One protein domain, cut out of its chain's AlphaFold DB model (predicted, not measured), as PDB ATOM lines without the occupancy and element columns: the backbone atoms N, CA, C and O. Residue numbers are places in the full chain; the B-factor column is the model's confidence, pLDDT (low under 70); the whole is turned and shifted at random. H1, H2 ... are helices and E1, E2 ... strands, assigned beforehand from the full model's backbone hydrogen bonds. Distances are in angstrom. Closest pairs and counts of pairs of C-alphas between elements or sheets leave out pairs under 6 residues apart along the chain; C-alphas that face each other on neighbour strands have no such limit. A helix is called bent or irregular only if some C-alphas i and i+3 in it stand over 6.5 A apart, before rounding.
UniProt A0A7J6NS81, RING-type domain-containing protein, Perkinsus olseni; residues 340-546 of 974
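AT A GLANCE: This is residues 340 to 546 of the 974 residues of the protein "RING-type domain-containing protein" of Perkinsus olseni (UniProt A0A7J6NS81). A five-stranded parallel sheet forms the core, with helices H3 and H9 covering one face and the short H6 on the other; H1 and H5 pack on H6, and little H2 packs on H1. From the end of E4 the hairpin E5 and E6 carries on as an arm, with H8 packed on E6, while H10 leads away beyond the E7 edge and residues 539 to 545 stick out. The printed part has 207 residues, with eleven named helices and seven named strands in the order H1 H2 E1 H3 H4 E2 H5 E3 H6 E4 E5 E6 H7 E7 H8 H9 H10 H11. The large sheet runs E2 E1 E3 E4 E7, E5 and E6 form an antiparallel sheet of two, and the class is mixed, helices and strands. The whole is compact, with a radius of gyration of the C-alphas of 17.3 A and spans of 54 by 47 by 31 A.

IN THESE COORDINATES: Look first for the large sheet: E2 is residues 407 to 411, E1 376 to 380, E3 430 to 434, 13.5 A long, E4 450 to 454 and E7 483 to 486. Find C-alpha 376 at (-44.409, -0.996, 25.312), where E1 begins. E5 is residues 456 to 460 and E6 465 to 469. H9, residues 500 to 516, is the longest helix at 24.0 A, and H3, residues 387 to 398, measures 16.3 A. H6 is residues 439 to 444, H5 418 to 426, H4 400 to 404, H7 474 to 477 and H8 489 to 495. H1, residues 340 to 350, begins at C-alpha 340, (-56.413, 15.895, 18.237), and is 15.3 A long; H2 is residues 356 to 359. H10, residues 530 to 541, is 16.7 A long, and H11, residues 543 to 546, ends at C-alpha 546, (-46.369, 29.872, 2.063).

HOW THE PARTS SIT: Start at E1 and E3, parallel, with N 378 and O 430 3.0 A apart. N 409 and O 377 of E2 and E1 are 2.9 A apart, N 452 and O 431 of E4 and E3 2.8 A, and N 485 and O 451 of E7 and E4 2.8 A, each within hydrogen-bond range. The sheet is in three layers, helices on both faces: H3 and H9 lie on the same face, H6 on the opposite face. H9 runs along the strands over E3 and E4 at a height of 8.0 A over the sheet; the closest C-alphas of E4 and H9, Val 450 and Gly 510, are 5.6 A apart. H3 is over E2 at a height of 9.6 A and H6 over E3 at 8.6 A. E1, H3 H4, E2 and E3, H6, E4 are strand-helix-strand units, parallel neighbour strands joined through helices, and E2, H5, E3 is a split one, with E1 between its strands; these crossovers are right-handed. H4, H5 and H7 only graze the sheet. H1 touches H6, closest C-alphas Gly 344 and Leu 444 at 5.3 A, and touches H2, Ala 349 and Trp 356 at 5.0 A. H5 touches H6 at a steep tilt of 63 degrees, closest C-alphas Ser 426 and Leu 444 at 5.7 A. E4 runs on into E5 at 51 degrees, and in the hairpin of E5 and E6, N 458 and O 467 are 2.9 A apart. The closest C-alphas of H8 and E6, Arg 489 and Val 468, are 6.5 A apart. H10 and H11 touch only at the corner, and only just, with 3 pairs of C-alphas within 8 A, the closest Cys 539 and Cys 546 at 5.0 A. In H1, H3, H4, H5, H8, H9 and H10 every O i to N i+4 pair is within hydrogen-bond range; H6 has 0 of 2, with 2 of 3 O i to N i+3 pairs, and is irregular, C-alphas 440 and 443 lying 7.5 A apart.

THE WHOLE: The two C-alphas farthest apart, those of Asp 357 and Pro 463, are 54.6 A from each other. The printed part has no cut. Look for the long links at residues 360 to 375, from H2 to E1, and 517 to 529, from H9 to H10. The mean pLDDT of the printed part is 92.8, and residue 462 alone is under 70.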
ATOM      1  N   LEU A 340     -56.854  17.259  18.548       90.06
ATOM      2  CA  LEU A 340     -56.413  15.895  18.237       90.06
ATOM      3  C   LEU A 340     -56.158  15.035  19.483       90.06
ATOM      4  O   LEU A 340     -56.444  13.840  19.460       90.06
ATOM      5  N   TYR A 341     -55.703  15.632  20.584       91.12
ATOM      6  CA  TYR A 341     -55.544  14.919  21.852       91.12
ATOM      7  C   TYR A 341     -56.896  14.513  22.432       91.12
ATOM      8  O   TYR A 341     -57.142  13.331  22.678       91.12
ATOM      9  N   TRP A 342     -57.800  15.484  22.596       90.94
ATOM     10  CA  TRP A 342     -59.117  15.222  23.169       90.94
ATOM     11  C   TRP A 342     -59.990  14.350  22.257       90.94
ATOM     12  O   TRP A 342     -60.847  13.626  22.754       90.94
ATOM     13  N   TYR A 343     -59.730  14.341  20.941       93.69
ATOM     14  CA  TYR A 343     -60.336  13.383  20.012       93.69
ATOM     15  C   TYR A 343     -59.991  11.943  20.401       93.69
ATOM     16  O   TYR A 343     -60.882  11.103  20.537       93.69
ATOM     17  N   GLY A 344     -58.702  11.687  20.651       94.56
ATOM     18  CA  GLY A 344     -58.221  10.408  21.158       94.56
ATOM     19  C   GLY A 344     -58.838  10.067  22.513       94.56
ATOM     20  O   GLY A 344     -59.400   8.986  22.660       94.56
ATOM     21  N   GLN A 345     -58.833  11.005  23.472       94.38
ATOM     22  CA  GLN A 345     -59.449  10.787  24.791       94.38
ATOM     23  C   GLN A 345     -60.934  10.407  24.681       94.38
ATOM     24  O   GLN A 345     -61.366   9.448  25.320       94.38
ATOM     25  N   ARG A 346     -61.705  11.087  23.818       94.19
ATOM     26  CA  ARG A 346     -63.132  10.800  23.600       94.19
ATOM     27  C   ARG A 346     -63.373   9.429  22.980       94.19
ATOM     28  O   ARG A 346     -64.304   8.741  23.389       94.19
ATOM     29  N   ILE A 347     -62.537   9.002  22.032       94.94
ATOM     30  CA  ILE A 347     -62.601   7.639  21.482       94.94
ATOM     31  C   ILE A 347     -62.308   6.611  22.581       94.94
ATOM     32  O   ILE A 347     -63.079   5.670  22.758       94.94
ATOM     33  N   LEU A 348     -61.223   6.795  23.340       95.94
ATOM     34  CA  LEU A 348     -60.821   5.871  24.402       95.94
ATOM     35  C   LEU A 348     -61.891   5.757  25.500       95.94
ATOM     36  O   LEU A 348     -62.238   4.648  25.912       95.94
ATOM     37  N   ALA A 349     -62.465   6.878  25.931       95.44
ATOM     38  CA  ALA A 349     -63.565   6.899  26.888       95.44
ATOM     39  C   ALA A 349     -64.857   6.284  26.318       95.44
ATOM     40  O   ALA A 349     -65.554   5.544  27.010       95.44
ATOM     41  N   GLY A 350     -65.139   6.502  25.031       93.31
ATOM     42  CA  GLY A 350     -66.258   5.888  24.315       93.31
ATOM     43  C   GLY A 350     -66.221   4.355  24.280       93.31
ATOM     44  O   GLY A 350     -67.266   3.714  24.344       93.31
ATOM     45  N   TYR A 351     -65.023   3.764  24.239       94.00
ATOM     46  CA  TYR A 351     -64.804   2.315  24.363       94.00
ATOM     47  C   TYR A 351     -64.632   1.837  25.822       94.00
ATOM     48  O   TYR A 351     -64.269   0.682  26.061       94.00
ATOM     49  N   GLY A 352     -64.852   2.701  26.820       94.88
ATOM     50  CA  GLY A 352     -64.670   2.367  28.238       94.88
ATOM     51  C   GLY A 352     -63.233   1.963  28.592       94.88
ATOM     52  O   GLY A 352     -63.020   1.107  29.448       94.88
ATOM     53  N   ILE A 353     -62.241   2.502  27.877       95.88
ATOM     54  CA  ILE A 353     -60.810   2.345  28.194       95.88
ATOM     55  C   ILE A 353     -60.394   3.382  29.235       95.88
ATOM     56  O   ILE A 353     -59.604   3.088  30.129       95.88
ATOM     57  N   LEU A 354     -60.959   4.584  29.123       95.31
ATOM     58  CA  LEU A 354     -60.842   5.659  30.097       95.31
ATOM     59  C   LEU A 354     -62.219   5.970  30.696       95.31
ATOM     60  O   LEU A 354     -63.250   5.665  30.097       95.31
ATOM     61  N   ASP A 355     -62.223   6.593  31.869       94.44
ATOM     62  CA  ASP A 355     -63.431   7.151  32.478       94.44
ATOM     63  C   ASP A 355     -63.895   8.406  31.720       94.44
ATOM     64  O   ASP A 355     -63.078   9.279  31.428       94.44
ATOM     65  N   TRP A 356     -65.188   8.504  31.397       92.31
ATOM     66  CA  TRP A 356     -65.721   9.574  30.543       92.31
ATOM     67  C   TRP A 356     -65.591  10.963  31.165       92.31
ATOM     68  O   TRP A 356     -65.078  11.885  30.524       92.31
ATOM     69  N   ASP A 357     -66.009  11.099  32.423       89.31
ATOM     70  CA  ASP A 357     -66.034  12.383  33.119       89.31
ATOM     71  C   ASP A 357     -64.613  12.904  33.373       89.31
ATOM     72  O   ASP A 357     -64.346  14.096  33.202       89.31
ATOM     73  N   THR A 358     -63.684  12.005  33.718       91.00
ATOM     74  CA  THR A 358     -62.282  12.340  34.002       91.00
ATOM     75  C   THR A 358     -61.468  12.603  32.730       91.00
ATOM     76  O   THR A 358     -60.679  13.551  32.696       91.00
ATOM     77  N   ALA A 359     -61.637  11.792  31.678       90.94
ATOM     78  CA  ALA A 359     -60.814  11.859  30.463       90.94
ATOM     79  C   ALA A 359     -61.162  13.026  29.531       90.94
ATOM     80  O   ALA A 359     -60.385  13.342  28.631       90.94
ATOM     81  N   LEU A 360     -62.313  13.670  29.739       88.12
ATOM     82  CA  LEU A 360     -62.749  14.852  28.991       88.12
ATOM     83  C   LEU A 360     -62.735  16.131  29.844       88.12
ATOM     84  O   LEU A 360     -63.227  17.174  29.407       88.12
ATOM     85  N   ASP A 361     -62.154  16.084  31.048       85.06
ATOM     86  CA  ASP A 361     -61.951  17.272  31.870       85.06
ATOM     87  C   ASP A 361     -60.647  18.011  31.501       85.06
ATOM     88  O   ASP A 361     -59.569  17.508  31.817       85.06
ATOM     89  N   PRO A 362     -60.689  19.225  30.906       79.69
ATOM     90  CA  PRO A 362     -59.512  20.082  30.723       79.69
ATOM     91  C   PRO A 362     -58.699  20.401  31.989       79.69
ATOM     92  O   PRO A 362     -57.569  20.867  31.860       79.69
ATOM     93  N   ASN A 363     -59.233  20.172  33.193       83.56
ATOM     94  CA  ASN A 363     -58.493  20.306  34.450       83.56
ATOM     95  C   ASN A 363     -57.773  19.012  34.872       83.56
ATOM     96  O   ASN A 363     -56.936  19.065  35.773       83.56
ATOM     97  N   THR A 364     -58.074  17.860  34.256       83.12
ATOM     98  CA  THR A 364     -57.337  16.610  34.490       83.12
ATOM     99  C   THR A 364     -55.914  16.761  33.944       83.12
ATOM    100  O   THR A 364     -55.746  17.004  32.745       83.12
ATOM    101  N   PRO A 365     -54.866  16.607  34.777       86.50
ATOM    102  CA  PRO A 365     -53.490  16.667  34.303       86.50
ATOM    103  C   PRO A 365     -53.214  15.588  33.256       86.50
ATOM    104  O   PRO A 365     -53.616  14.435  33.415       86.50
ATOM    105  N   ILE A 366     -52.482  15.945  32.201       87.31
ATOM    106  CA  ILE A 366     -52.069  14.988  31.171       87.31
ATOM    107  C   ILE A 366     -51.011  14.061  31.774       87.31
ATOM    108  O   ILE A 366     -49.865  14.454  31.998       87.31
ATOM    109  N   MET A 367     -51.419  12.829  32.070       87.81
ATOM    110  CA  MET A 367     -50.566  11.835  32.714       87.81
ATOM    111  C   MET A 367     -49.592  11.234  31.696       87.81
ATOM    112  O   MET A 367     -49.989  10.483  30.805       87.81
ATOM    113  N   ILE A 368     -48.310  11.560  31.849       90.38
ATOM    114  CA  ILE A 368     -47.209  10.957  31.093       90.38
ATOM    115  C   ILE A 368     -46.805   9.653  31.791       90.38
ATOM    116  O   ILE A 368     -46.543   9.647  32.996       90.38
ATOM    117  N   ASP A 369     -46.765   8.551  31.044       87.81
ATOM    118  CA  ASP A 369     -46.374   7.238  31.572       87.81
ATOM    119  C   ASP A 369     -44.851   7.145  31.766       87.81
ATOM    120  O   ASP A 369     -44.071   7.631  30.945       87.81
ATOM    121  N   ASP A 370     -44.410   6.484  32.839       89.62
ATOM    122  CA  ASP A 370     -42.983   6.282  33.094       89.62
ATOM    123  C   ASP A 370     -42.486   5.058  32.324       89.62
ATOM    124  O   ASP A 370     -42.397   3.939  32.840       89.62
ATOM    125  N   ILE A 371     -42.127   5.303  31.066       93.81
ATOM    126  CA  ILE A 371     -41.593   4.307  30.135       93.81
ATOM    127  C   ILE A 371     -40.359   3.555  30.676       93.81
ATOM    128  O   ILE A 371     -40.084   2.435  30.242       93.81
ATOM    129  N   ASN A 372     -39.633   4.106  31.660       91.94
ATOM    130  CA  ASN A 372     -38.506   3.417  32.297       91.94
ATOM    131  C   ASN A 372     -38.965   2.298  33.249       91.94
ATOM    132  O   ASN A 372     -38.224   1.340  33.461       91.94
ATOM    133  N   LYS A 373     -40.192   2.374  33.787       92.81
ATOM    134  CA  LYS A 373     -40.834   1.259  34.508       92.81
ATOM    135  C   LYS A 373     -41.400   0.216  33.548       92.81
ATOM    136  O   LYS A 373     -41.376  -0.975  33.855       92.81
ATOM    137  N   ARG A 374     -41.952   0.655  32.410       95.38
ATOM    138  CA  ARG A 374     -42.564  -0.224  31.407       95.38
ATOM    139  C   ARG A 374     -42.530   0.408  30.017       95.38
ATOM    140  O   ARG A 374     -43.331   1.284  29.724       95.38
ATOM    141  N   CYS A 375     -41.673  -0.107  29.140       97.88
ATOM    142  CA  CYS A 375     -41.692   0.247  27.723       97.88
ATOM    143  C   CYS A 375     -42.541  -0.754  26.938       97.88
ATOM    144  O   CYS A 375     -42.251  -1.953  26.943       97.88
ATOM    145  N   LYS A 376     -43.573  -0.252  26.256       98.50
ATOM    146  CA  LYS A 376     -44.409  -0.996  25.312       98.50
ATOM    147  C   LYS A 376     -44.425  -0.335  23.941       98.50
ATOM    148  O   LYS A 376     -44.496   0.891  23.839       98.50
ATOM    149  N   GLY A 377     -44.438  -1.148  22.891       98.50
ATOM    150  CA  GLY A 377     -44.598  -0.670  21.526       98.50
ATOM    151  C   GLY A 377     -45.448  -1.575  20.645       98.50
ATOM    152  O   GLY A 377     -45.717  -2.733  20.967       98.50
ATOM    153  N   VAL A 378     -45.845  -1.047  19.494       98.62
ATOM    154  CA  VAL A 378     -46.552  -1.803  18.459       98.62
ATOM    155  C   VAL A 378     -45.943  -1.524  17.090       98.62
ATOM    156  O   VAL A 378     -45.690  -0.370  16.753       98.62
ATOM    157  N   ILE A 379     -45.730  -2.574  16.297       98.38
ATOM    158  CA  ILE A 379     -45.495  -2.480  14.854       98.38
ATOM    159  C   ILE A 379     -46.799  -2.866  14.168       98.38
ATOM    160  O   ILE A 379     -47.240  -4.009  14.284       98.38
ATOM    161  N   THR A 380     -47.440  -1.935  13.464       96.81
ATOM    162  CA  THR A 380     -48.701  -2.224  12.767       96.81
ATOM    163  C   THR A 380     -48.456  -2.665  11.330       96.81
ATOM    164  O   THR A 380     -47.822  -1.936  10.563       96.81
ATOM    165  N   ASP A 381     -49.015  -3.813  10.942       95.56
ATOM    166  CA  ASP A 381     -48.945  -4.320   9.571       95.56
ATOM    167  C   ASP A 381     -49.510  -3.320   8.554       95.56
ATOM    168  O   ASP A 381     -50.575  -2.728   8.754       95.56
ATOM    169  N   ASN A 382     -48.829  -3.186   7.419       93.38
ATOM    170  CA  ASN A 382     -49.230  -2.303   6.333       93.38
ATOM    171  C   ASN A 382     -49.181  -3.054   4.999       93.38
ATOM    172  O   ASN A 382     -48.232  -3.785   4.721       93.38
ATOM    173  N   LYS A 383     -50.179  -2.837   4.133       91.62
ATOM    174  CA  LYS A 383     -50.258  -3.444   2.787       91.62
ATOM    175  C   LYS A 383     -49.066  -3.110   1.871       91.62
ATOM    176  O   LYS A 383     -48.963  -3.687   0.798       91.62
ATOM    177  N   ARG A 384     -48.248  -2.132   2.269       91.31
ATOM    178  CA  ARG A 384     -47.051  -1.648   1.569       91.31
ATOM    179  C   ARG A 384     -45.789  -2.448   1.886       91.31
ATOM    180  O   ARG A 384     -44.861  -2.395   1.098       91.31
ATOM    181  N   PHE A 385     -45.763  -3.168   3.009       94.62
ATOM    182  CA  PHE A 385     -44.623  -4.007   3.364       94.62
ATOM    183  C   PHE A 385     -44.586  -5.265   2.496       94.62
ATOM    184  O   PHE A 385     -45.601  -5.972   2.415       94.62
ATOM    185  N   SER A 386     -43.419  -5.564   1.919       94.69
ATOM    186  CA  SER A 386     -43.150  -6.851   1.265       94.69
ATOM    187  C   SER A 386     -43.183  -8.006   2.275       94.69
ATOM    188  O   SER A 386     -43.128  -7.790   3.488       94.69
ATOM    189  N   ASP A 387     -43.249  -9.251   1.802       96.62
ATOM    190  CA  ASP A 387     -43.227 -10.421   2.691       96.62
ATOM    191  C   ASP A 387     -41.900 -10.534   3.468       96.62
ATOM    192  O   ASP A 387     -41.892 -10.924   4.638       96.62
ATOM    193  N   GLU A 388     -40.780 -10.113   2.872       95.81
ATOM    194  CA  GLU A 388     -39.481 -10.017   3.546       95.81
ATOM    195  C   GLU A 388     -39.476  -8.934   4.631       95.81
ATOM    196  O   GLU A 388     -38.970  -9.169   5.730       95.81
ATOM    197  N   GLU A 389     -40.059  -7.763   4.356       97.25
ATOM    198  CA  GLU A 389     -40.177  -6.676   5.334       97.25
ATOM    199  C   GLU A 389     -41.100  -7.070   6.490       97.25
ATOM    200  O   GLU A 389     -40.739  -6.871   7.647       97.25
ATOM    201  N   ARG A 390     -42.247  -7.701   6.203       97.56
ATOM    202  CA  ARG A 390     -43.170  -8.271   7.203       97.56
ATOM    203  C   ARG A 390     -42.463  -9.286   8.097       97.56
ATOM    204  O   ARG A 390     -42.600  -9.230   9.318       97.56
ATOM    205  N   SER A 391     -41.686 -10.192   7.500       98.12
ATOM    206  CA  SER A 391     -40.902 -11.194   8.228       98.12
ATOM    207  C   SER A 391     -39.860 -10.537   9.142       98.12
ATOM    208  O   SER A 391     -39.824 -10.820  10.337       98.12
ATOM    209  N   MET A 392     -39.083  -9.584   8.615       98.19
ATOM    210  CA  MET A 392     -38.078  -8.828   9.371       98.19
ATOM    211  C   MET A 392     -38.699  -8.025  10.524       98.19
ATOM    212  O   MET A 392     -38.210  -8.097  11.650       98.19
ATOM    213  N   LEU A 393     -39.800  -7.311  10.277       98.50
ATOM    214  CA  LEU A 393     -40.517  -6.536  11.291       98.50
ATOM    215  C   LEU A 393     -41.117  -7.428  12.384       98.50
ATOM    216  O   LEU A 393     -41.104  -7.048  13.554       98.50
ATOM    217  N   LYS A 394     -41.608  -8.621  12.027       98.38
ATOM    218  CA  LYS A 394     -42.059  -9.609  13.008       98.38
ATOM    219  C   LYS A 394     -40.893 -10.129  13.851       98.38
ATOM    220  O   LYS A 394     -41.010 -10.135  15.069       98.38
ATOM    221  N   THR A 395     -39.758 -10.477  13.242       98.50
ATOM    222  CA  THR A 395     -38.550 -10.870  13.988       98.50
ATOM    223  C   THR A 395     -38.085  -9.764  14.941       98.50
ATOM    224  O   THR A 395     -37.779 -10.059  16.089       98.50
ATOM    225  N   LEU A 396     -38.114  -8.489  14.533       98.56
ATOM    226  CA  LEU A 396     -37.793  -7.366  15.428       98.56
ATOM    227  C   LEU A 396     -38.785  -7.203  16.594       98.56
ATOM    228  O   LEU A 396     -38.380  -6.745  17.661       98.56
ATOM    229  N   ALA A 397     -40.059  -7.563  16.415       98.50
ATOM    230  CA  ALA A 397     -41.033  -7.617  17.507       98.50
ATOM    231  C   ALA A 397     -40.753  -8.798  18.454       98.50
ATOM    232  O   ALA A 397     -40.684  -8.611  19.667       98.50
ATOM    233  N   ASP A 398     -40.518  -9.992  17.903       98.31
ATOM    234  CA  ASP A 398     -40.213 -11.209  18.666       98.31
ATOM    235  C   ASP A 398     -38.905 -11.053  19.489       98.31
ATOM    236  O   ASP A 398     -38.837 -11.491  20.637       98.31
ATOM    237  N   GLU A 399     -37.892 -10.359  18.948       97.75
ATOM    238  CA  GLU A 399     -36.599 -10.041  19.595       97.75
ATOM    239  C   GLU A 399     -36.637  -8.784  20.499       97.75
ATOM    240  O   GLU A 399     -35.636  -8.431  21.129       97.75
ATOM    241  N   SER A 400     -37.765  -8.066  20.563       98.25
ATOM    242  CA  SER A 400     -37.798  -6.661  21.012       98.25
ATOM    243  C   SER A 400     -37.330  -6.407  22.449       98.25
ATOM    244  O   SER A 400     -36.688  -5.386  22.728       98.25
ATOM    245  N   LYS A 401     -37.608  -7.341  23.363       97.38
ATOM    246  CA  LYS A 401     -37.227  -7.235  24.780       97.38
ATOM    247  C   LYS A 401     -35.719  -7.224  24.964       97.38
ATOM    248  O   LYS A 401     -35.213  -6.374  25.692       97.38
ATOM    249  N   ASP A 402     -35.025  -8.110  24.262       97.56
ATOM    250  CA  ASP A 402     -33.574  -8.254  24.356       97.56
ATOM    251  C   ASP A 402     -32.857  -7.186  23.517       97.56
ATOM    252  O   ASP A 402     -31.829  -6.654  23.935       97.56
ATOM    253  N   LEU A 403     -33.418  -6.827  22.356       96.69
ATOM    254  CA  LEU A 403     -32.807  -5.883  21.419       96.69
ATOM    255  C   LEU A 403     -32.972  -4.409  21.828       96.69
ATOM    256  O   LEU A 403     -32.071  -3.608  21.584       96.69
ATOM    257  N   PHE A 404     -34.105  -4.042  22.439       97.38
ATOM    258  CA  PHE A 404     -34.454  -2.646  22.738       97.38
ATOM    259  C   PHE A 404     -34.724  -2.362  24.228       97.38
ATOM    260  O   PHE A 404     -34.841  -1.198  24.638       97.38
ATOM    261  N   GLY A 405     -34.892  -3.397  25.059       97.62
ATOM    262  CA  GLY A 405     -35.443  -3.240  26.410       97.62
ATOM    263  C   GLY A 405     -36.890  -2.728  26.391       97.62
ATOM    264  O   GLY A 405     -37.259  -1.891  27.219       97.62
ATOM    265  N   CYS A 406     -37.684  -3.148  25.400       98.31
ATOM    266  CA  CYS A 406     -39.065  -2.710  25.196       98.31
ATOM    267  C   CYS A 406     -39.933  -3.865  24.680       98.31
ATOM    268  O   CYS A 406     -39.487  -4.640  23.845       98.31
ATOM    269  N   ASP A 407     -41.166  -3.987  25.170       98.38
ATOM    270  CA  ASP A 407     -42.111  -5.039  24.769       98.38
ATOM    271  C   ASP A 407     -42.881  -4.596  23.513       98.38
ATOM    272  O   ASP A 407     -43.889  -3.893  23.624       98.38
ATOM    273  N   ILE A 408     -42.371  -4.929  22.320       98.69
ATOM    274  CA  ILE A 408     -42.957  -4.509  21.038       98.69
ATOM    275  C   ILE A 408     -43.757  -5.657  20.417       98.69
ATOM    276  O   ILE A 408     -43.215  -6.715  20.120       98.69
ATOM    277  N   THR A 409     -45.047  -5.435  20.168       98.19
ATOM    278  CA  THR A 409     -45.943  -6.415  19.526       98.19
ATOM    279  C   THR A 409     -46.078  -6.151  18.025       98.19
ATOM    280  O   THR A 409     -46.365  -5.023  17.626       98.19
ATOM    281  N   TYR A 410     -45.952  -7.179  17.177       98.12
ATOM    282  CA  TYR A 410     -46.363  -7.088  15.769       98.12
ATOM    283  C   TYR A 410     -47.877  -7.306  15.654       98.12
ATOM    284  O   TYR A 410     -48.376  -8.380  15.986       98.12
ATOM    285  N   MET A 411     -48.610  -6.304  15.172       97.12
ATOM    286  CA  MET A 411     -50.069  -6.331  15.062       97.12
ATOM    287  C   MET A 411     -50.503  -6.331  13.593       97.12
ATOM    288  O   MET A 411     -50.461  -5.306  12.909       97.12
ATOM    289  N   ASN A 412     -51.003  -7.470  13.118       94.94
ATOM    290  CA  ASN A 412     -51.737  -7.547  11.859       94.94
ATOM    291  C   ASN A 412     -53.208  -7.186  12.099       94.94
ATOM    292  O   ASN A 412     -53.910  -7.860  12.841       94.94
ATOM    293  N   TRP A 413     -53.686  -6.125  11.451       88.06
ATOM    294  CA  TRP A 413     -55.031  -5.563  11.645       88.06
ATOM    295  C   TRP A 413     -56.188  -6.527  11.330       88.06
ATOM    296  O   TRP A 413     -57.320  -6.232  11.701       88.06
ATOM    297  N   LYS A 414     -55.934  -7.646  10.638       89.12
ATOM    298  CA  LYS A 414     -56.932  -8.703  10.392       89.12
ATOM    299  C   LYS A 414     -57.197  -9.582  11.613       89.12
ATOM    300  O   LYS A 414     -58.260 -10.187  11.691       89.12
ATOM    301  N   ASP A 415     -56.242  -9.637  12.536       94.31
ATOM    302  CA  ASP A 415     -56.243 -10.560  13.672       94.31
ATOM    303  C   ASP A 415     -56.871  -9.920  14.932       94.31
ATOM    304  O   ASP A 415     -56.931 -10.552  15.981       94.31
ATOM    305  N   TYR A 416     -57.342  -8.669  14.823       92.94
ATOM    306  CA  TYR A 416     -57.898  -7.856  15.908       92.94
ATOM    307  C   TYR A 416     -59.142  -7.099  15.432       92.94
ATOM    308  O   TYR A 416     -59.103  -6.412  14.404       92.94
ATOM    309  N   THR A 417     -60.216  -7.117  16.221       91.44
ATOM    310  CA  THR A 417     -61.334  -6.174  16.064       91.44
ATOM    311  C   THR A 417     -60.862  -4.728  16.255       91.44
ATOM    312  O   THR A 417     -59.805  -4.459  16.830       91.44
ATOM    313  N   PHE A 418     -61.644  -3.755  15.781       88.88
ATOM    314  CA  PHE A 418     -61.268  -2.346  15.910       88.88
ATOM    315  C   PHE A 418     -61.184  -1.886  17.380       88.88
ATOM    316  O   PHE A 418     -60.291  -1.116  17.720       88.88
ATOM    317  N   GLU A 419     -62.033  -2.420  18.263       91.56
ATOM    318  CA  GLU A 419     -61.936  -2.179  19.707       91.56
ATOM    319  C   GLU A 419     -60.630  -2.739  20.292       91.56
ATOM    320  O   GLU A 419     -59.924  -2.024  21.000       91.56
ATOM    321  N   GLU A 420     -60.262  -3.983  19.970       94.81
ATOM    322  CA  GLU A 420     -59.012  -4.588  20.452       94.81
ATOM    323  C   GLU A 420     -57.775  -3.831  19.951       94.81
ATOM    324  O   GLU A 420     -56.817  -3.669  20.707       94.81
ATOM    325  N   GLN A 421     -57.805  -3.305  18.720       94.12
ATOM    326  CA  GLN A 421     -56.757  -2.421  18.196       94.12
ATOM    327  C   GLN A 421     -56.621  -1.154  19.055       94.12
ATOM    328  O   GLN A 421     -55.517  -0.810  19.469       94.12
ATOM    329  N   ILE A 422     -57.730  -0.479  19.377       94.50
ATOM    330  CA  ILE A 422     -57.715   0.729  20.221       94.50
ATOM    331  C   ILE A 422     -57.229   0.398  21.642       94.50
ATOM    332  O   ILE A 422     -56.365   1.104  22.165       94.50
ATOM    333  N   ARG A 423     -57.722  -0.695  22.246       96.06
ATOM    334  CA  ARG A 423     -57.255  -1.177  23.558       96.06
ATOM    335  C   ARG A 423     -55.749  -1.440  23.545       96.06
ATOM    336  O   ARG A 423     -55.061  -0.989  24.456       96.06
ATOM    337  N   LEU A 424     -55.228  -2.084  22.498       96.81
ATOM    338  CA  LEU A 424     -53.791  -2.299  22.322       96.81
ATOM    339  C   LEU A 424     -53.029  -0.967  22.265       96.81
ATOM    340  O   LEU A 424     -52.110  -0.774  23.056       96.81
ATOM    341  N   PHE A 425     -53.416  -0.039  21.380       96.88
ATOM    342  CA  PHE A 425     -52.706   1.234  21.193       96.88
ATOM    343  C   PHE A 425     -52.674   2.087  22.464       96.88
ATOM    344  O   PHE A 425     -51.624   2.639  22.785       96.88
ATOM    345  N   SER A 426     -53.772   2.112  23.226       96.69
ATOM    346  CA  SER A 426     -53.892   2.887  24.469       96.69
ATOM    347  C   SER A 426     -52.872   2.528  25.560       96.69
ATOM    348  O   SER A 426     -52.599   3.346  26.436       96.69
ATOM    349  N   ASP A 427     -52.261   1.337  25.501       96.44
ATOM    350  CA  ASP A 427     -51.220   0.908  26.445       96.44
ATOM    351  C   ASP A 427     -49.782   1.069  25.898       96.44
ATOM    352  O   ASP A 427     -48.813   0.751  26.592       96.44
ATOM    353  N   MET A 428     -49.614   1.568  24.667       97.94
ATOM    354  CA  MET A 428     -48.308   1.725  24.014       97.94
ATOM    355  C   MET A 428     -47.637   3.060  24.342       97.94
ATOM    356  O   MET A 428     -48.292   4.095  24.466       97.94
ATOM    357  N   ASN A 429     -46.305   3.037  24.399       98.06
ATOM    358  CA  ASN A 429     -45.454   4.226  24.398       98.06
ATOM    359  C   ASN A 429     -44.825   4.456  23.009       98.06
ATOM    360  O   ASN A 429     -44.502   5.588  22.672       98.06
ATOM    361  N   ILE A 430     -44.642   3.405  22.201       98.50
ATOM    362  CA  ILE A 430     -43.993   3.473  20.882       98.50
ATOM    363  C   ILE A 430     -44.938   2.972  19.783       98.50
ATOM    364  O   ILE A 430     -45.468   1.865  19.873       98.50
ATOM    365  N   TYR A 431     -45.126   3.759  18.723       98.50
ATOM    366  CA  TYR A 431     -46.002   3.410  17.597       98.50
ATOM    367  C   TYR A 431     -45.228   3.358  16.284       98.50
ATOM    368  O   TYR A 431     -44.838   4.395  15.757       98.50
ATOM    369  N   ILE A 432     -45.012   2.164  15.737       98.31
ATOM    370  CA  ILE A 432     -44.238   1.950  14.512       98.31
ATOM    371  C   ILE A 432     -45.199   1.600  13.373       98.31
ATOM    372  O   ILE A 432     -45.904   0.590  13.425       98.31
ATOM    373  N   SER A 433     -45.233   2.427  12.328       96.12
ATOM    374  CA  SER A 433     -46.110   2.206  11.173       96.12
ATOM    375  C   SER A 433     -45.550   2.830   9.902       96.12
ATOM    376  O   SER A 433     -44.931   3.893   9.934       96.12
ATOM    377  N   ALA A 434     -45.863   2.207   8.766       94.00
ATOM    378  CA  ALA A 434     -45.800   2.868   7.469       94.00
ATOM    379  C   ALA A 434     -47.049   3.716   7.185       94.00
ATOM    380  O   ALA A 434     -48.045   3.691   7.920       94.00
ATOM    381  N   VAL A 435     -46.980   4.452   6.084       90.69
ATOM    382  CA  VAL A 435     -47.918   5.500   5.680       90.69
ATOM    383  C   VAL A 435     -49.358   5.001   5.445       90.69
ATOM    384  O   VAL A 435     -49.607   3.827   5.142       90.69
ATOM    385  N   GLY A 436     -50.339   5.907   5.539       88.81
ATOM    386  CA  GLY A 436     -51.769   5.630   5.317       88.81
ATOM    387  C   GLY A 436     -52.529   5.192   6.577       88.81
ATOM    388  O   GLY A 436     -52.186   5.595   7.680       88.81
ATOM    389  N   THR A 437     -53.570   4.362   6.420       87.31
ATOM    390  CA  THR A 437     -54.508   3.948   7.494       87.31
ATOM    391  C   THR A 437     -53.849   3.301   8.725       87.31
ATOM    392  O   THR A 437     -54.456   3.279   9.791       87.31
ATOM    393  N   GLY A 438     -52.624   2.772   8.613       89.31
ATOM    394  CA  GLY A 438     -51.828   2.384   9.785       89.31
ATOM    395  C   GLY A 438     -51.533   3.605  10.659       89.31
ATOM    396  O   GLY A 438     -52.033   3.709  11.774       89.31
ATOM    397  N   LEU A 439     -50.846   4.597  10.089       91.75
ATOM    398  CA  LEU A 439     -50.438   5.822  10.776       91.75
ATOM    399  C   LEU A 439     -51.605   6.618  11.382       91.75
ATOM    400  O   LEU A 439     -51.430   7.229  12.428       91.75
ATOM    401  N   THR A 440     -52.810   6.581  10.801       91.44
ATOM    402  CA  THR A 440     -53.970   7.351  11.303       91.44
ATOM    403  C   THR A 440     -54.432   6.949  12.714       91.44
ATOM    404  O   THR A 440     -55.369   7.534  13.238       91.44
ATOM    405  N   ARG A 441     -53.835   5.945  13.365       91.50
ATOM    406  CA  ARG A 441     -54.178   5.562  14.748       91.50
ATOM    407  C   ARG A 441     -53.080   5.899  15.765       91.50
ATOM    408  O   ARG A 441     -53.259   5.629  16.946       91.50
ATOM    409  N   CYS A 442     -51.990   6.538  15.333       93.62
ATOM    410  CA  CYS A 442     -50.838   6.861  16.181       93.62
ATOM    411  C   CYS A 442     -51.179   7.762  17.382       93.62
ATOM    412  O   CYS A 442     -50.647   7.557  18.465       93.62
ATOM    413  N   HIS A 443     -52.119   8.699  17.221       92.50
ATOM    414  CA  HIS A 443     -52.591   9.609  18.274       92.50
ATOM    415  C   HIS A 443     -53.355   8.934  19.438       92.50
ATOM    416  O   HIS A 443     -53.705   9.609  20.400       92.50
ATOM    417  N   LEU A 444     -53.636   7.624  19.350       95.44
ATOM    418  CA  LEU A 444     -54.323   6.850  20.394       95.44
ATOM    419  C   LEU A 444     -53.362   6.209  21.412       95.44
ATOM    420  O   LEU A 444     -53.826   5.501  22.305       95.44
ATOM    421  N   ILE A 445     -52.049   6.417  21.273       96.94
ATOM    422  CA  ILE A 445     -51.054   5.977  22.262       96.94
ATOM    423  C   ILE A 445     -50.958   6.949  23.446       96.94
ATOM    424  O   ILE A 445     -51.518   8.045  23.426       96.94
ATOM    425  N   LYS A 446     -50.224   6.549  24.488       95.56
ATOM    426  CA  LYS A 446     -50.049   7.352  25.706       95.56
ATOM    427  C   LYS A 446     -49.352   8.698  25.437       95.56
ATOM    428  O   LYS A 446     -48.413   8.739  24.639       95.56
ATOM    429  N   PRO A 447     -49.715   9.775  26.161       95.19
ATOM    430  CA  PRO A 447     -48.935  11.013  26.202       95.19
ATOM    431  C   PRO A 447     -47.470  10.756  26.573       95.19
ATOM    432  O   PRO A 447     -47.173   9.904  27.413       95.19
ATOM    433  N   GLY A 448     -46.550  11.480  25.934       95.69
ATOM    434  CA  GLY A 448     -45.109  11.202  25.991       95.69
ATOM    435  C   GLY A 448     -44.642  10.098  25.030       95.69
ATOM    436  O   GLY A 448     -43.444   9.829  24.940       95.69
ATOM    437  N   GLY A 449     -45.568   9.452  24.313       97.19
ATOM    438  CA  GLY A 449     -45.266   8.406  23.346       97.19
ATOM    439  C   GLY A 449     -44.633   8.916  22.047       97.19
ATOM    440  O   GLY A 449     -44.828  10.057  21.629       97.19
ATOM    441  N   VAL A 450     -43.882   8.041  21.375       98.19
ATOM    442  CA  VAL A 450     -43.136   8.379  20.155       98.19
ATOM    443  C   VAL A 450     -43.545   7.505  18.975       98.19
ATOM    444  O   VAL A 450     -43.646   6.281  19.060       98.19
ATOM    445  N   ILE A 451     -43.759   8.163  17.842       98.25
ATOM    446  CA  ILE A 451     -44.182   7.575  16.579       98.25
ATOM    447  C   ILE A 451     -42.944   7.352  15.711       98.25
ATOM    448  O   ILE A 451     -42.233   8.296  15.378       98.25
ATOM    449  N   VAL A 452     -42.691   6.105  15.327       98.25
ATOM    450  CA  VAL A 452     -41.624   5.713  14.403       98.25
ATOM    451  C   VAL A 452     -42.244   5.548  13.018       98.25
ATOM    452  O   VAL A 452     -42.890   4.539  12.724       98.25
ATOM    453  N   GLN A 453     -42.086   6.561  12.169       97.12
ATOM    454  CA  GLN A 453     -42.702   6.581  10.848       97.12
ATOM    455  C   GLN A 453     -41.776   5.952   9.801       97.12
ATOM    456  O   GLN A 453     -40.655   6.413   9.559       97.12
ATOM    457  N   LEU A 454     -42.273   4.886   9.175       96.94
ATOM    458  CA  LEU A 454     -41.625   4.191   8.067       96.94
ATOM    459  C   LEU A 454     -42.158   4.763   6.731       96.94
ATOM    460  O   LEU A 454     -43.368   4.986   6.616       96.94
ATOM    461  N   PRO A 455     -41.299   5.044   5.737       94.50
ATOM    462  CA  PRO A 455     -41.721   5.605   4.451       94.50
ATOM    463  C   PRO A 455     -42.404   4.570   3.543       94.50
ATOM    464  O   PRO A 455     -42.432   3.375   3.838       94.50
ATOM    465  N   GLU A 456     -42.899   5.035   2.397       92.44
ATOM    466  CA  GLU A 456     -43.104   4.208   1.203       92.44
ATOM    467  C   GLU A 456     -42.291   4.732   0.007       92.44
ATOM    468  O   GLU A 456     -41.887   5.899  -0.004       92.44
ATOM    469  N   MET A 457     -42.081   3.882  -1.008       90.00
ATOM    470  CA  MET A 457     -41.686   4.345  -2.341       90.00
ATOM    471  C   MET A 457     -42.956   4.617  -3.144       90.00
ATOM    472  O   MET A 457     -43.729   3.698  -3.413       90.00
ATOM    473  N   GLU A 458     -43.178   5.867  -3.524       86.38
ATOM    474  CA  GLU A 458     -44.349   6.281  -4.290       86.38
ATOM    475  C   GLU A 458     -43.955   6.564  -5.743       86.38
ATOM    476  O   GLU A 458     -42.923   7.185  -6.000       86.38
ATOM    477  N   LEU A 459     -44.779   6.112  -6.691       84.69
ATOM    478  CA  LEU A 459     -44.627   6.415  -8.112       84.69
ATOM    479  C   LEU A 459     -45.511   7.624  -8.449       84.69
ATOM    480  O   LEU A 459     -46.736   7.503  -8.480       84.69
ATOM    481  N   THR A 460     -44.911   8.797  -8.668       76.00
ATOM    482  CA  THR A 460     -45.646  10.060  -8.883       76.00
ATOM    483  C   THR A 460     -45.094  10.867 -10.054       76.00
ATOM    484  O   THR A 460     -43.980  10.630 -10.507       76.00
ATOM    485  N   GLY A 461     -45.864  11.837 -10.552       70.12
ATOM    486  CA  GLY A 461     -45.460  12.688 -11.669       70.12
ATOM    487  C   GLY A 461     -45.884  12.176 -13.041       70.12
ATOM    488  O   GLY A 461     -46.335  11.044 -13.209       70.12
ATOM    489  N   ASN A 462     -45.730  13.050 -14.032       68.50
ATOM    490  CA  ASN A 462     -45.755  12.705 -15.446       68.50
ATOM    491  C   ASN A 462     -44.525  13.371 -16.101       68.50
ATOM    492  O   ASN A 462     -44.443  14.599 -16.042       68.50
ATOM    493  N   PRO A 463     -43.559  12.619 -16.665       73.44
ATOM    494  CA  PRO A 463     -43.432  11.159 -16.579       73.44
ATOM    495  C   PRO A 463     -43.314  10.670 -15.118       73.44
ATOM    496  O   PRO A 463     -42.872  11.439 -14.261       73.44
ATOM    497  N   PRO A 464     -43.708   9.419 -14.818       78.50
ATOM    498  CA  PRO A 464     -43.721   8.884 -13.456       78.50
ATOM    499  C   PRO A 464     -42.306   8.708 -12.890       78.50
ATOM    500  O   PRO A 464     -41.371   8.392 -13.623       78.50
ATOM    501  N   ARG A 465     -42.132   8.919 -11.585       82.25
ATOM    502  CA  ARG A 465     -40.850   8.906 -10.864       82.25
ATOM    503  C   ARG A 465     -41.007   8.259  -9.495       82.25
ATOM    504  O   ARG A 465     -42.017   8.486  -8.829       82.25
ATOM    505  N   TYR A 466     -40.006   7.488  -9.075       87.81
ATOM    506  CA  TYR A 466     -39.965   6.938  -7.722       87.81
ATOM    507  C   TYR A 466     -39.424   7.961  -6.731       87.81
ATOM    508  O   TYR A 466     -38.372   8.559  -6.963       87.81
ATOM    509  N   GLN A 467     -40.126   8.125  -5.613       85.12
ATOM    510  CA  GLN A 467     -39.722   8.987  -4.509       85.12
ATOM    511  C   GLN A 467     -40.026   8.347  -3.156       85.12
ATOM    512  O   GLN A 467     -41.055   7.692  -2.980       85.12
ATOM    513  N   VAL A 468     -39.182   8.620  -2.164       88.69
ATOM    514  CA  VAL A 468     -39.541   8.382  -0.763       88.69
ATOM    515  C   VAL A 468     -40.605   9.381  -0.336       88.69
ATOM    516  O   VAL A 468     -40.376  10.590  -0.412       88.69
ATOM    517  N   SER A 469     -41.721   8.864   0.170       88.75
ATOM    518  CA  SER A 469     -42.850   9.630   0.695       88.75
ATOM    519  C   SER A 469     -43.153   9.154   2.117       88.75
ATOM    520  O   SER A 469     -43.180   7.947   2.374       88.75
ATOM    521  N   TYR A 470     -43.361  10.073   3.065       90.56
ATOM    522  CA  TYR A 470     -43.803   9.706   4.412       90.56
ATOM    523  C   TYR A 470     -45.322   9.754   4.527       90.56
ATOM    524  O   TYR A 470     -45.857   8.920   5.248       90.56
ATOM    525  N   GLN A 471     -45.987  10.677   3.816       86.12
ATOM    526  CA  GLN A 471     -47.434  10.951   3.789       86.12
ATOM    527  C   GLN A 471     -48.118  11.057   5.164       86.12
ATOM    528  O   GLN A 471     -47.659  10.558   6.185       86.12
ATOM    529  N   ALA A 472     -49.276  11.726   5.220       86.12
ATOM    530  CA  ALA A 472     -50.082  11.828   6.446       86.12
ATOM    531  C   ALA A 472     -49.294  12.251   7.716       86.12
ATOM    532  O   ALA A 472     -49.731  11.988   8.835       86.12
ATOM    533  N   VAL A 473     -48.148  12.930   7.545       87.00
ATOM    534  CA  VAL A 473     -47.222  13.315   8.627       87.00
ATOM    535  C   VAL A 473     -47.913  14.180   9.676       87.00
ATOM    536  O   VAL A 473     -47.603  14.060  10.854       87.00
ATOM    537  N   HIS A 474     -48.941  14.927   9.262       86.75
ATOM    538  CA  HIS A 474     -49.867  15.684  10.106       86.75
ATOM    539  C   HIS A 474     -50.553  14.864  11.212       86.75
ATOM    540  O   HIS A 474     -51.005  15.449  12.190       86.75
ATOM    541  N   MET A 475     -50.647  13.534  11.094       88.50
ATOM    542  CA  MET A 475     -51.163  12.673  12.169       88.50
ATOM    543  C   MET A 475     -50.163  12.571  13.325       88.50
ATOM    544  O   MET A 475     -50.552  12.585  14.493       88.50
ATOM    545  N   ALA A 476     -48.872  12.505  12.990       84.75
ATOM    546  CA  ALA A 476     -47.782  12.455  13.952       84.75
ATOM    547  C   ALA A 476     -47.401  13.860  14.437       84.75
ATOM    548  O   ALA A 476     -47.525  14.149  15.625       84.75
ATOM    549  N   THR A 477     -47.034  14.761  13.519       84.88
ATOM    550  CA  THR A 477     -46.641  16.137  13.851       84.88
ATOM    551  C   THR A 477     -47.782  16.907  14.501       84.88
ATOM    552  O   THR A 477     -47.534  17.663  15.431       84.88
ATOM    553  N   GLY A 478     -49.032  16.675  14.082       84.00
ATOM    554  CA  GLY A 478     -50.236  17.298  14.634       84.00
ATOM    555  C   GLY A 478     -50.586  16.894  16.067       84.00
ATOM    556  O   GLY A 478     -51.557  17.414  16.595       84.00
ATOM    557  N   SER A 479     -49.863  15.978  16.710       88.88
ATOM    558  CA  SER A 479     -50.168  15.528  18.072       88.88
ATOM    559  C   SER A 479     -49.185  16.146  19.082       88.88
ATOM    560  O   SER A 479     -48.181  15.505  19.374       88.88
ATOM    561  N   PRO A 480     -49.440  17.331  19.682       89.25
ATOM    562  CA  PRO A 480     -48.485  18.000  20.588       89.25
ATOM    563  C   PRO A 480     -48.141  17.233  21.879       89.25
ATOM    564  O   PRO A 480     -47.283  17.667  22.640       89.25
ATOM    565  N   HIS A 481     -48.801  16.109  22.156       92.56
ATOM    566  CA  HIS A 481     -48.534  15.235  23.310       92.56
ATOM    567  C   HIS A 481     -47.672  14.030  22.934       92.56
ATOM    568  O   HIS A 481     -47.238  13.276  23.801       92.56
ATOM    569  N   LEU A 482     -47.414  13.860  21.638       95.12
ATOM    570  CA  LEU A 482     -46.585  12.823  21.047       95.12
ATOM    571  C   LEU A 482     -45.382  13.470  20.361       95.12
ATOM    572  O   LEU A 482     -45.336  14.682  20.152       95.12
ATOM    573  N   ASN A 483     -44.398  12.656  20.003       95.88
ATOM    574  CA  ASN A 483     -43.298  13.088  19.153       95.88
ATOM    575  C   ASN A 483     -43.054  12.066  18.039       95.88
ATOM    576  O   ASN A 483     -43.598  10.962  18.076       95.88
ATOM    577  N   SER A 484     -42.250  12.416  17.041       96.25
ATOM    578  CA  SER A 484     -42.032  11.580  15.859       96.25
ATOM    579  C   SER A 484     -40.559  11.451  15.503       96.25
ATOM    580  O   SER A 484     -39.789  12.406  15.573       96.25
ATOM    581  N   VAL A 485     -40.183  10.245  15.085       97.38
ATOM    582  CA  VAL A 485     -38.892   9.926  14.480       97.38
ATOM    583  C   VAL A 485     -39.132   9.223  13.149       97.38
ATOM    584  O   VAL A 485     -40.049   8.416  13.004       97.38
ATOM    585  N   TYR A 486     -38.291   9.529  12.171       96.50
ATOM    586  CA  TYR A 486     -38.425   9.037  10.804       96.50
ATOM    587  C   TYR A 486     -37.279   8.074  10.489       96.50
ATOM    588  O   TYR A 486     -36.127   8.324  10.868       96.50
ATOM    589  N   TYR A 487     -37.591   6.967   9.813       96.81
ATOM    590  CA  TYR A 487     -36.585   6.090   9.202       96.81
ATOM    591  C   TYR A 487     -35.766   6.872   8.160       96.81
ATOM    592  O   TYR A 487     -36.278   7.803   7.552       96.81
ATOM    593  N   SER A 488     -34.496   6.525   7.934       94.38
ATOM    594  CA  SER A 488     -33.621   7.293   7.031       94.38
ATOM    595  C   SER A 488     -34.101   7.297   5.568       94.38
ATOM    596  O   SER A 488     -34.063   6.267   4.886       94.38
ATOM    597  N   ARG A 489     -34.456   8.488   5.050       91.12
ATOM    598  CA  ARG A 489     -34.756   8.721   3.620       91.12
ATOM    599  C   ARG A 489     -33.611   8.241   2.729       91.12
ATOM    600  O   ARG A 489     -33.863   7.584   1.726       91.12
ATOM    601  N   LYS A 490     -32.359   8.494   3.135       92.06
ATOM    602  CA  LYS A 490     -31.154   8.079   2.403       92.06
ATOM    603  C   LYS A 490     -31.075   6.559   2.242       92.06
ATOM    604  O   LYS A 490     -30.907   6.088   1.125       92.06
ATOM    605  N   LEU A 491     -31.266   5.785   3.316       94.62
ATOM    606  CA  LEU A 491     -31.252   4.315   3.227       94.62
ATOM    607  C   LEU A 491     -32.362   3.787   2.313       94.62
ATOM    608  O   LEU A 491     -32.133   2.859   1.542       94.62
ATOM    609  N   PHE A 492     -33.554   4.384   2.372       93.62
ATOM    610  CA  PHE A 492     -34.663   3.967   1.515       93.62
ATOM    611  C   PHE A 492     -34.420   4.334   0.040       93.62
ATOM    612  O   PHE A 492     -34.673   3.511  -0.834       93.62
ATOM    613  N   ASN A 493     -33.830   5.506  -0.231       91.44
ATOM    614  CA  ASN A 493     -33.355   5.916  -1.557       91.44
ATOM    615  C   ASN A 493     -32.263   4.977  -2.107       91.44
ATOM    616  O   ASN A 493     -32.223   4.741  -3.311       91.44
ATOM    617  N   ILE A 494     -31.392   4.421  -1.256       93.62
ATOM    618  CA  ILE A 494     -30.338   3.487  -1.684       93.62
ATOM    619  C   ILE A 494     -30.908   2.095  -1.997       93.62
ATOM    620  O   ILE A 494     -30.563   1.511  -3.019       93.62
ATOM    621  N   PHE A 495     -31.754   1.541  -1.122       94.88
ATOM    622  CA  PHE A 495     -32.138   0.122  -1.190       94.88
ATOM    623  C   PHE A 495     -33.536  -0.152  -1.758       94.88
ATOM    624  O   PHE A 495     -33.855  -1.317  -1.997       94.88
ATOM    625  N   GLY A 496     -34.376   0.869  -1.947       93.25
ATOM    626  CA  GLY A 496     -35.757   0.741  -2.432       93.25
ATOM    627  C   GLY A 496     -36.731   0.063  -1.459       93.25
ATOM    628  O   GLY A 496     -37.873  -0.199  -1.825       93.25
ATOM    629  N   ARG A 497     -36.277  -0.254  -0.240       94.81
ATOM    630  CA  ARG A 497     -37.006  -0.993   0.804       94.81
ATOM    631  C   ARG A 497     -36.415  -0.727   2.190       94.81
ATOM    632  O   ARG A 497     -35.318  -0.172   2.312       94.81
ATOM    633  N   LEU A 498     -37.100  -1.178   3.237       97.19
ATOM    634  CA  LEU A 498     -36.585  -1.178   4.605       97.19
ATOM    635  C   LEU A 498     -35.382  -2.130   4.741       97.19
ATOM    636  O   LEU A 498     -35.439  -3.294   4.343       97.19
ATOM    637  N   VAL A 499     -34.307  -1.656   5.374       96.69
ATOM    638  CA  VAL A 499     -33.199  -2.499   5.857       96.69
ATOM    639  C   VAL A 499     -33.224  -2.581   7.382       96.69
ATOM    640  O   VAL A 499     -33.555  -1.601   8.055       96.69
ATOM    641  N   ARG A 500     -32.884  -3.756   7.936       96.88
ATOM    642  CA  ARG A 500     -33.008  -4.057   9.377       96.88
ATOM    643  C   ARG A 500     -32.290  -3.019  10.240       96.88
ATOM    644  O   ARG A 500     -32.850  -2.572  11.232       96.88
ATOM    645  N   GLU A 501     -31.092  -2.607   9.835       97.50
ATOM    646  CA  GLU A 501     -30.250  -1.640  10.549       97.50
ATOM    647  C   GLU A 501     -30.960  -0.289  10.716       97.50
ATOM    648  O   GLU A 501     -31.040   0.237  11.822       97.50
ATOM    649  N   GLY A 502     -31.553   0.236   9.637       97.62
ATOM    650  CA  GLY A 502     -32.276   1.511   9.657       97.62
ATOM    651  C   GLY A 502     -33.586   1.462  10.450       97.62
ATOM    652  O   GLY A 502     -33.993   2.467  11.028       97.62
ATOM    653  N   VAL A 503     -34.250   0.300  10.509       98.38
ATOM    654  CA  VAL A 503     -35.450   0.120  11.345       98.38
ATOM    655  C   VAL A 503     -35.067   0.028  12.822       98.38
ATOM    656  O   VAL A 503     -35.713   0.661  13.654       98.38
ATOM    657  N   VAL A 504     -33.989  -0.694  13.147       98.50
ATOM    658  CA  VAL A 504     -33.431  -0.771  14.505       98.50
ATOM    659  C   VAL A 504     -33.001   0.609  15.009       98.50
ATOM    660  O   VAL A 504     -33.372   0.974  16.122       98.50
ATOM    661  N   ASP A 505     -32.304   1.405  14.189       98.31
ATOM    662  CA  ASP A 505     -31.985   2.808  14.493       98.31
ATOM    663  C   ASP A 505     -33.246   3.635  14.782       98.31
ATOM    664  O   ASP A 505     -33.352   4.259  15.838       98.31
ATOM    665  N   ALA A 506     -34.231   3.616  13.879       98.38
ATOM    666  CA  ALA A 506     -35.439   4.422  14.032       98.38
ATOM    667  C   ALA A 506     -36.225   4.052  15.308       98.38
ATOM    668  O   ALA A 506     -36.704   4.940  16.016       98.38
ATOM    669  N   ILE A 507     -36.299   2.759  15.649       98.69
ATOM    670  CA  ILE A 507     -36.900   2.275  16.902       98.69
ATOM    671  C   ILE A 507     -36.078   2.729  18.119       98.69
ATOM    672  O   ILE A 507     -36.653   3.263  19.069       98.69
ATOM    673  N   ASN A 508     -34.748   2.594  18.086       98.50
ATOM    674  CA  ASN A 508     -33.862   3.041  19.166       98.50
ATOM    675  C   ASN A 508     -33.961   4.552  19.409       98.50
ATOM    676  O   ASN A 508     -34.104   4.978  20.557       98.50
ATOM    677  N   ARG A 509     -33.950   5.374  18.353       98.31
ATOM    678  CA  ARG A 509     -34.165   6.826  18.457       98.31
ATOM    679  C   ARG A 509     -35.535   7.147  19.052       98.31
ATOM    680  O   ARG A 509     -35.617   8.025  19.908       98.31
ATOM    681  N   GLY A 510     -36.579   6.411  18.668       98.31
ATOM    682  CA  GLY A 510     -37.924   6.576  19.221       98.31
ATOM    683  C   GLY A 510     -37.999   6.263  20.718       98.31
ATOM    684  O   GLY A 510     -38.479   7.079  21.505       98.31
ATOM    685  N   ILE A 511     -37.452   5.118  21.128       98.56
ATOM    686  CA  ILE A 511     -37.402   4.682  22.531       98.56
ATOM    687  C   ILE A 511     -36.547   5.626  23.380       98.56
ATOM    688  O   ILE A 511     -36.956   5.995  24.478       98.56
ATOM    689  N   ASN A 512     -35.387   6.054  22.885       98.12
ATOM    690  CA  ASN A 512     -34.509   6.972  23.611       98.12
ATOM    691  C   ASN A 512     -35.132   8.368  23.755       98.12
ATOM    692  O   ASN A 512     -34.999   8.984  24.813       98.12
ATOM    693  N   LEU A 513     -35.859   8.851  22.740       97.94
ATOM    694  CA  LEU A 513     -36.629  10.093  22.824       97.94
ATOM    695  C   LEU A 513     -37.745   9.994  23.874       97.94
ATOM    696  O   LEU A 513     -37.880  10.903  24.689       97.94
ATOM    697  N   ALA A 514     -38.482   8.881  23.907       97.19
ATOM    698  CA  ALA A 514     -39.526   8.648  24.903       97.19
ATOM    699  C   ALA A 514     -38.957   8.507  26.331       97.19
ATOM    700  O   ALA A 514     -39.464   9.133  27.256       97.19
ATOM    701  N   ARG A 515     -37.862   7.748  26.521       97.31
ATOM    702  CA  ARG A 515     -37.178   7.571  27.825       97.31
ATOM    703  C   ARG A 515     -36.603   8.870  28.387       97.31
ATOM    704  O   ARG A 515     -36.651   9.077  29.596       97.31
ATOM    705  N   ARG A 516     -36.062   9.733  27.519       96.69
ATOM    706  CA  ARG A 516     -35.574  11.076  27.876       96.69
ATOM    707  C   ARG A 516     -36.719  12.050  28.177       96.69
ATOM    708  O   ARG A 516     -36.523  12.987  28.946       96.69
ATOM    709  N   GLY A 517     -37.881  11.833  27.564       95.88
ATOM    710  CA  GLY A 517     -38.992  12.773  27.564       95.88
ATOM    711  C   GLY A 517     -38.726  14.010  26.701       95.88
ATOM    712  O   GLY A 517     -37.642  14.219  26.147       95.88
ATOM    713  N   TYR A 518     -39.762  14.831  26.578       95.12
ATOM    714  CA  TYR A 518     -39.777  16.126  25.897       95.12
ATOM    715  C   TYR A 518     -40.922  16.974  26.500       95.12
ATOM    716  O   TYR A 518     -41.794  16.412  27.170       95.12
ATOM    717  N   PRO A 519     -40.931  18.311  26.331       91.25
ATOM    718  CA  PRO A 519     -41.996  19.156  26.870       91.25
ATOM    719  C   PRO A 519     -43.366  18.777  26.299       91.25
ATOM    720  O   PRO A 519     -43.466  18.406  25.133       91.25
ATOM    721  N   ILE A 520     -44.424  18.911  27.102       89.31
ATOM    722  CA  ILE A 520     -45.812  18.765  26.651       89.31
ATOM    723  C   ILE A 520     -46.578  20.049  27.025       89.31
ATOM    724  O   ILE A 520     -46.619  20.384  28.210       89.31
ATOM    725  N   PRO A 521     -47.177  20.780  26.059       88.75
ATOM    726  CA  PRO A 521     -47.154  20.515  24.619       88.75
ATOM    727  C   PRO A 521     -45.742  20.618  24.022       88.75
ATOM    728  O   PRO A 521     -44.936  21.463  24.413       88.75
ATOM    729  N   ARG A 522     -45.461  19.740  23.060       91.44
ATOM    730  CA  ARG A 522     -44.206  19.670  22.315       91.44
ATOM    731  C   ARG A 522     -43.996  20.958  21.506       91.44
ATOM    732  O   ARG A 522     -44.942  21.399  20.849       91.44
ATOM    733  N   PRO A 523     -42.779  21.537  21.479       88.88
ATOM    734  CA  PRO A 523     -42.419  22.562  20.505       88.88
ATOM    735  C   PRO A 523     -42.767  22.100  19.088       88.88
ATOM    736  O   PRO A 523     -42.508  20.958  18.718       88.88
ATOM    737  N   TYR A 524     -43.383  22.973  18.291       82.69
ATOM    738  CA  TYR A 524     -43.918  22.555  16.996       82.69
ATOM    739  C   TYR A 524     -42.828  22.023  16.037       82.69
ATOM    740  O   TYR A 524     -43.039  20.988  15.405       82.69
ATOM    741  N   GLY A 525     -41.662  22.681  15.992       87.12
ATOM    742  CA  GLY A 525     -40.526  22.285  15.149       87.12
ATOM    743  C   GLY A 525     -39.857  20.960  15.538       87.12
ATOM    744  O   GLY A 525     -39.126  20.385  14.735       87.12
ATOM    745  N   ASP A 526     -40.118  20.428  16.735       90.69
ATOM    746  CA  ASP A 526     -39.623  19.102  17.096       90.69
ATOM    747  C   ASP A 526     -40.339  18.030  16.259       90.69
ATOM    748  O   ASP A 526     -41.517  18.155  15.926       90.69
ATOM    749  N   GLY A 527     -39.644  16.938  15.935       90.62
ATOM    750  CA  GLY A 527     -40.236  15.756  15.299       90.62
ATOM    751  C   GLY A 527     -40.997  16.016  13.997       90.62
ATOM    752  O   GLY A 527     -41.918  15.261  13.682       90.62
ATOM    753  N   LEU A 528     -40.656  17.068  13.252       92.44
ATOM    754  CA  LEU A 528     -41.077  17.234  11.864       92.44
ATOM    755  C   LEU A 528     -40.423  16.163  10.978       92.44
ATOM    756  O   LEU A 528     -39.317  15.698  11.262       92.44
ATOM    757  N   SER A 529     -41.096  15.759   9.894       90.88
ATOM    758  CA  SER A 529     -40.415  14.987   8.844       90.88
ATOM    759  C   SER A 529     -39.366  15.874   8.162       90.88
ATOM    760  O   SER A 529     -39.554  17.091   8.153       90.88
ATOM    761  N   PRO A 530     -38.314  15.315   7.536       87.94
ATOM    762  CA  PRO A 530     -37.314  16.114   6.815       87.94
ATOM    763  C   PRO A 530     -37.952  17.103   5.817       87.94
ATOM    764  O   PRO A 530     -37.737  18.312   5.902       87.94
ATOM    765  N   THR A 531     -38.910  16.638   5.003       85.69
ATOM    766  CA  THR A 531     -39.655  17.519   4.086       85.69
ATOM    767  C   THR A 531     -40.604  18.501   4.784       85.69
ATOM    768  O   THR A 531     -40.918  19.544   4.216       85.69
ATOM    769  N   SER A 532     -41.076  18.201   6.000       88.19
ATOM    770  CA  SER A 532     -41.874  19.151   6.793       88.19
ATOM    771  C   SER A 532     -40.995  20.246   7.396       88.19
ATOM    772  O   SER A 532     -41.411  21.396   7.386       88.19
ATOM    773  N   GLN A 533     -39.780  19.920   7.851       90.69
ATOM    774  CA  GLN A 533     -38.792  20.904   8.305       90.69
ATOM    775  C   GLN A 533     -38.419  21.850   7.159       90.69
ATOM    776  O   GLN A 533     -38.602  23.056   7.276       90.69
ATOM    777  N   SER A 534     -38.053  21.289   6.003       89.25
ATOM    778  CA  SER A 534     -37.819  22.046   4.768       89.25
ATOM    779  C   SER A 534     -38.993  22.964   4.376       89.25
ATOM    780  O   SER A 534     -38.792  24.052   3.832       89.25
ATOM    781  N   TYR A 535     -40.233  22.548   4.657       88.94
ATOM    782  CA  TYR A 535     -41.423  23.366   4.423       88.94
ATOM    783  C   TYR A 535     -41.625  24.473   5.460       88.94
ATOM    784  O   TYR A 535     -42.003  25.578   5.072       88.94
ATOM    785  N   GLU A 536     -41.302  24.249   6.732       89.69
ATOM    786  CA  GLU A 536     -41.242  25.339   7.709       89.69
ATOM    787  C   GLU A 536     -40.163  26.356   7.365       89.69
ATOM    788  O   GLU A 536     -40.425  27.553   7.428       89.69
ATOM    789  N   ASP A 537     -38.993  25.906   6.916       91.56
ATOM    790  CA  ASP A 537     -37.895  26.789   6.528       91.56
ATOM    791  C   ASP A 537     -38.276  27.630   5.290       91.56
ATOM    792  O   ASP A 537     -38.059  28.845   5.264       91.56
ATOM    793  N   TYR A 538     -38.968  27.033   4.307       91.12
ATOM    794  CA  TYR A 538     -39.603  27.763   3.196       91.12
ATOM    795  C   TYR A 538     -40.622  28.797   3.694       91.12
ATOM    796  O   TYR A 538     -40.636  29.943   3.238       91.12
ATOM    797  N   CYS A 539     -41.476  28.403   4.640       89.25
ATOM    798  CA  CYS A 539     -42.507  29.254   5.219       89.25
ATOM    799  C   CYS A 539     -41.959  30.346   6.147       89.25
ATOM    800  O   CYS A 539     -42.633  31.358   6.347       89.25
ATOM    801  N   ALA A 540     -40.768  30.173   6.714       90.75
ATOM    802  CA  ALA A 540     -40.057  31.187   7.481       90.75
ATOM    803  C   ALA A 540     -39.396  32.219   6.554       90.75
ATOM    804  O   ALA A 540     -39.475  33.417   6.824       90.75
ATOM    805  N   ASP A 541     -38.813  31.775   5.434       93.19
ATOM    806  CA  ASP A 541     -38.238  32.657   4.407       93.19
ATOM    807  C   ASP A 541     -39.316  33.415   3.600       93.19
ATOM    808  O   ASP A 541     -39.065  34.510   3.087       93.19
ATOM    809  N   SER A 542     -40.541  32.876   3.505       92.75
ATOM    810  CA  SER A 542     -41.682  33.570   2.895       92.75
ATOM    811  C   SER A 542     -43.045  33.197   3.478       92.75
ATOM    812  O   SER A 542     -43.633  32.184   3.092       92.75
ATOM    813  N   PRO A 543     -43.610  34.061   4.340       89.19
ATOM    814  CA  PRO A 543     -44.997  33.946   4.772       89.19
ATOM    815  C   PRO A 543     -45.989  33.985   3.599       89.19
ATOM    816  O   PRO A 543     -46.834  33.100   3.508       89.19
ATOM    817  N   ASP A 544     -45.837  34.929   2.664       86.75
ATOM    818  CA  ASP A 544     -46.792  35.135   1.564       86.75
ATOM    819  C   ASP A 544     -46.809  33.960   0.565       86.75
ATOM    820  O   ASP A 544     -47.877  33.414   0.269       86.75
ATOM    821  N   ASP A 545     -45.633  33.504   0.097       86.12
ATOM    822  CA  ASP A 545     -45.535  32.332  -0.790       86.12
ATOM    823  C   ASP A 545     -46.065  31.067  -0.078       86.12
ATOM    824  O   ASP A 545     -46.629  30.167  -0.707       86.12
ATOM    825  N   CYS A 546     -45.893  30.982   1.245       85.31
ATOM    826  CA  CYS A 546     -46.369  29.872   2.063       85.31
ATOM    827  C   CYS A 546     -47.884  29.883   2.278       85.31
ATOM    828  O   CYS A 546     -48.510  28.827   2.175       85.31
TER     829      CYS A 546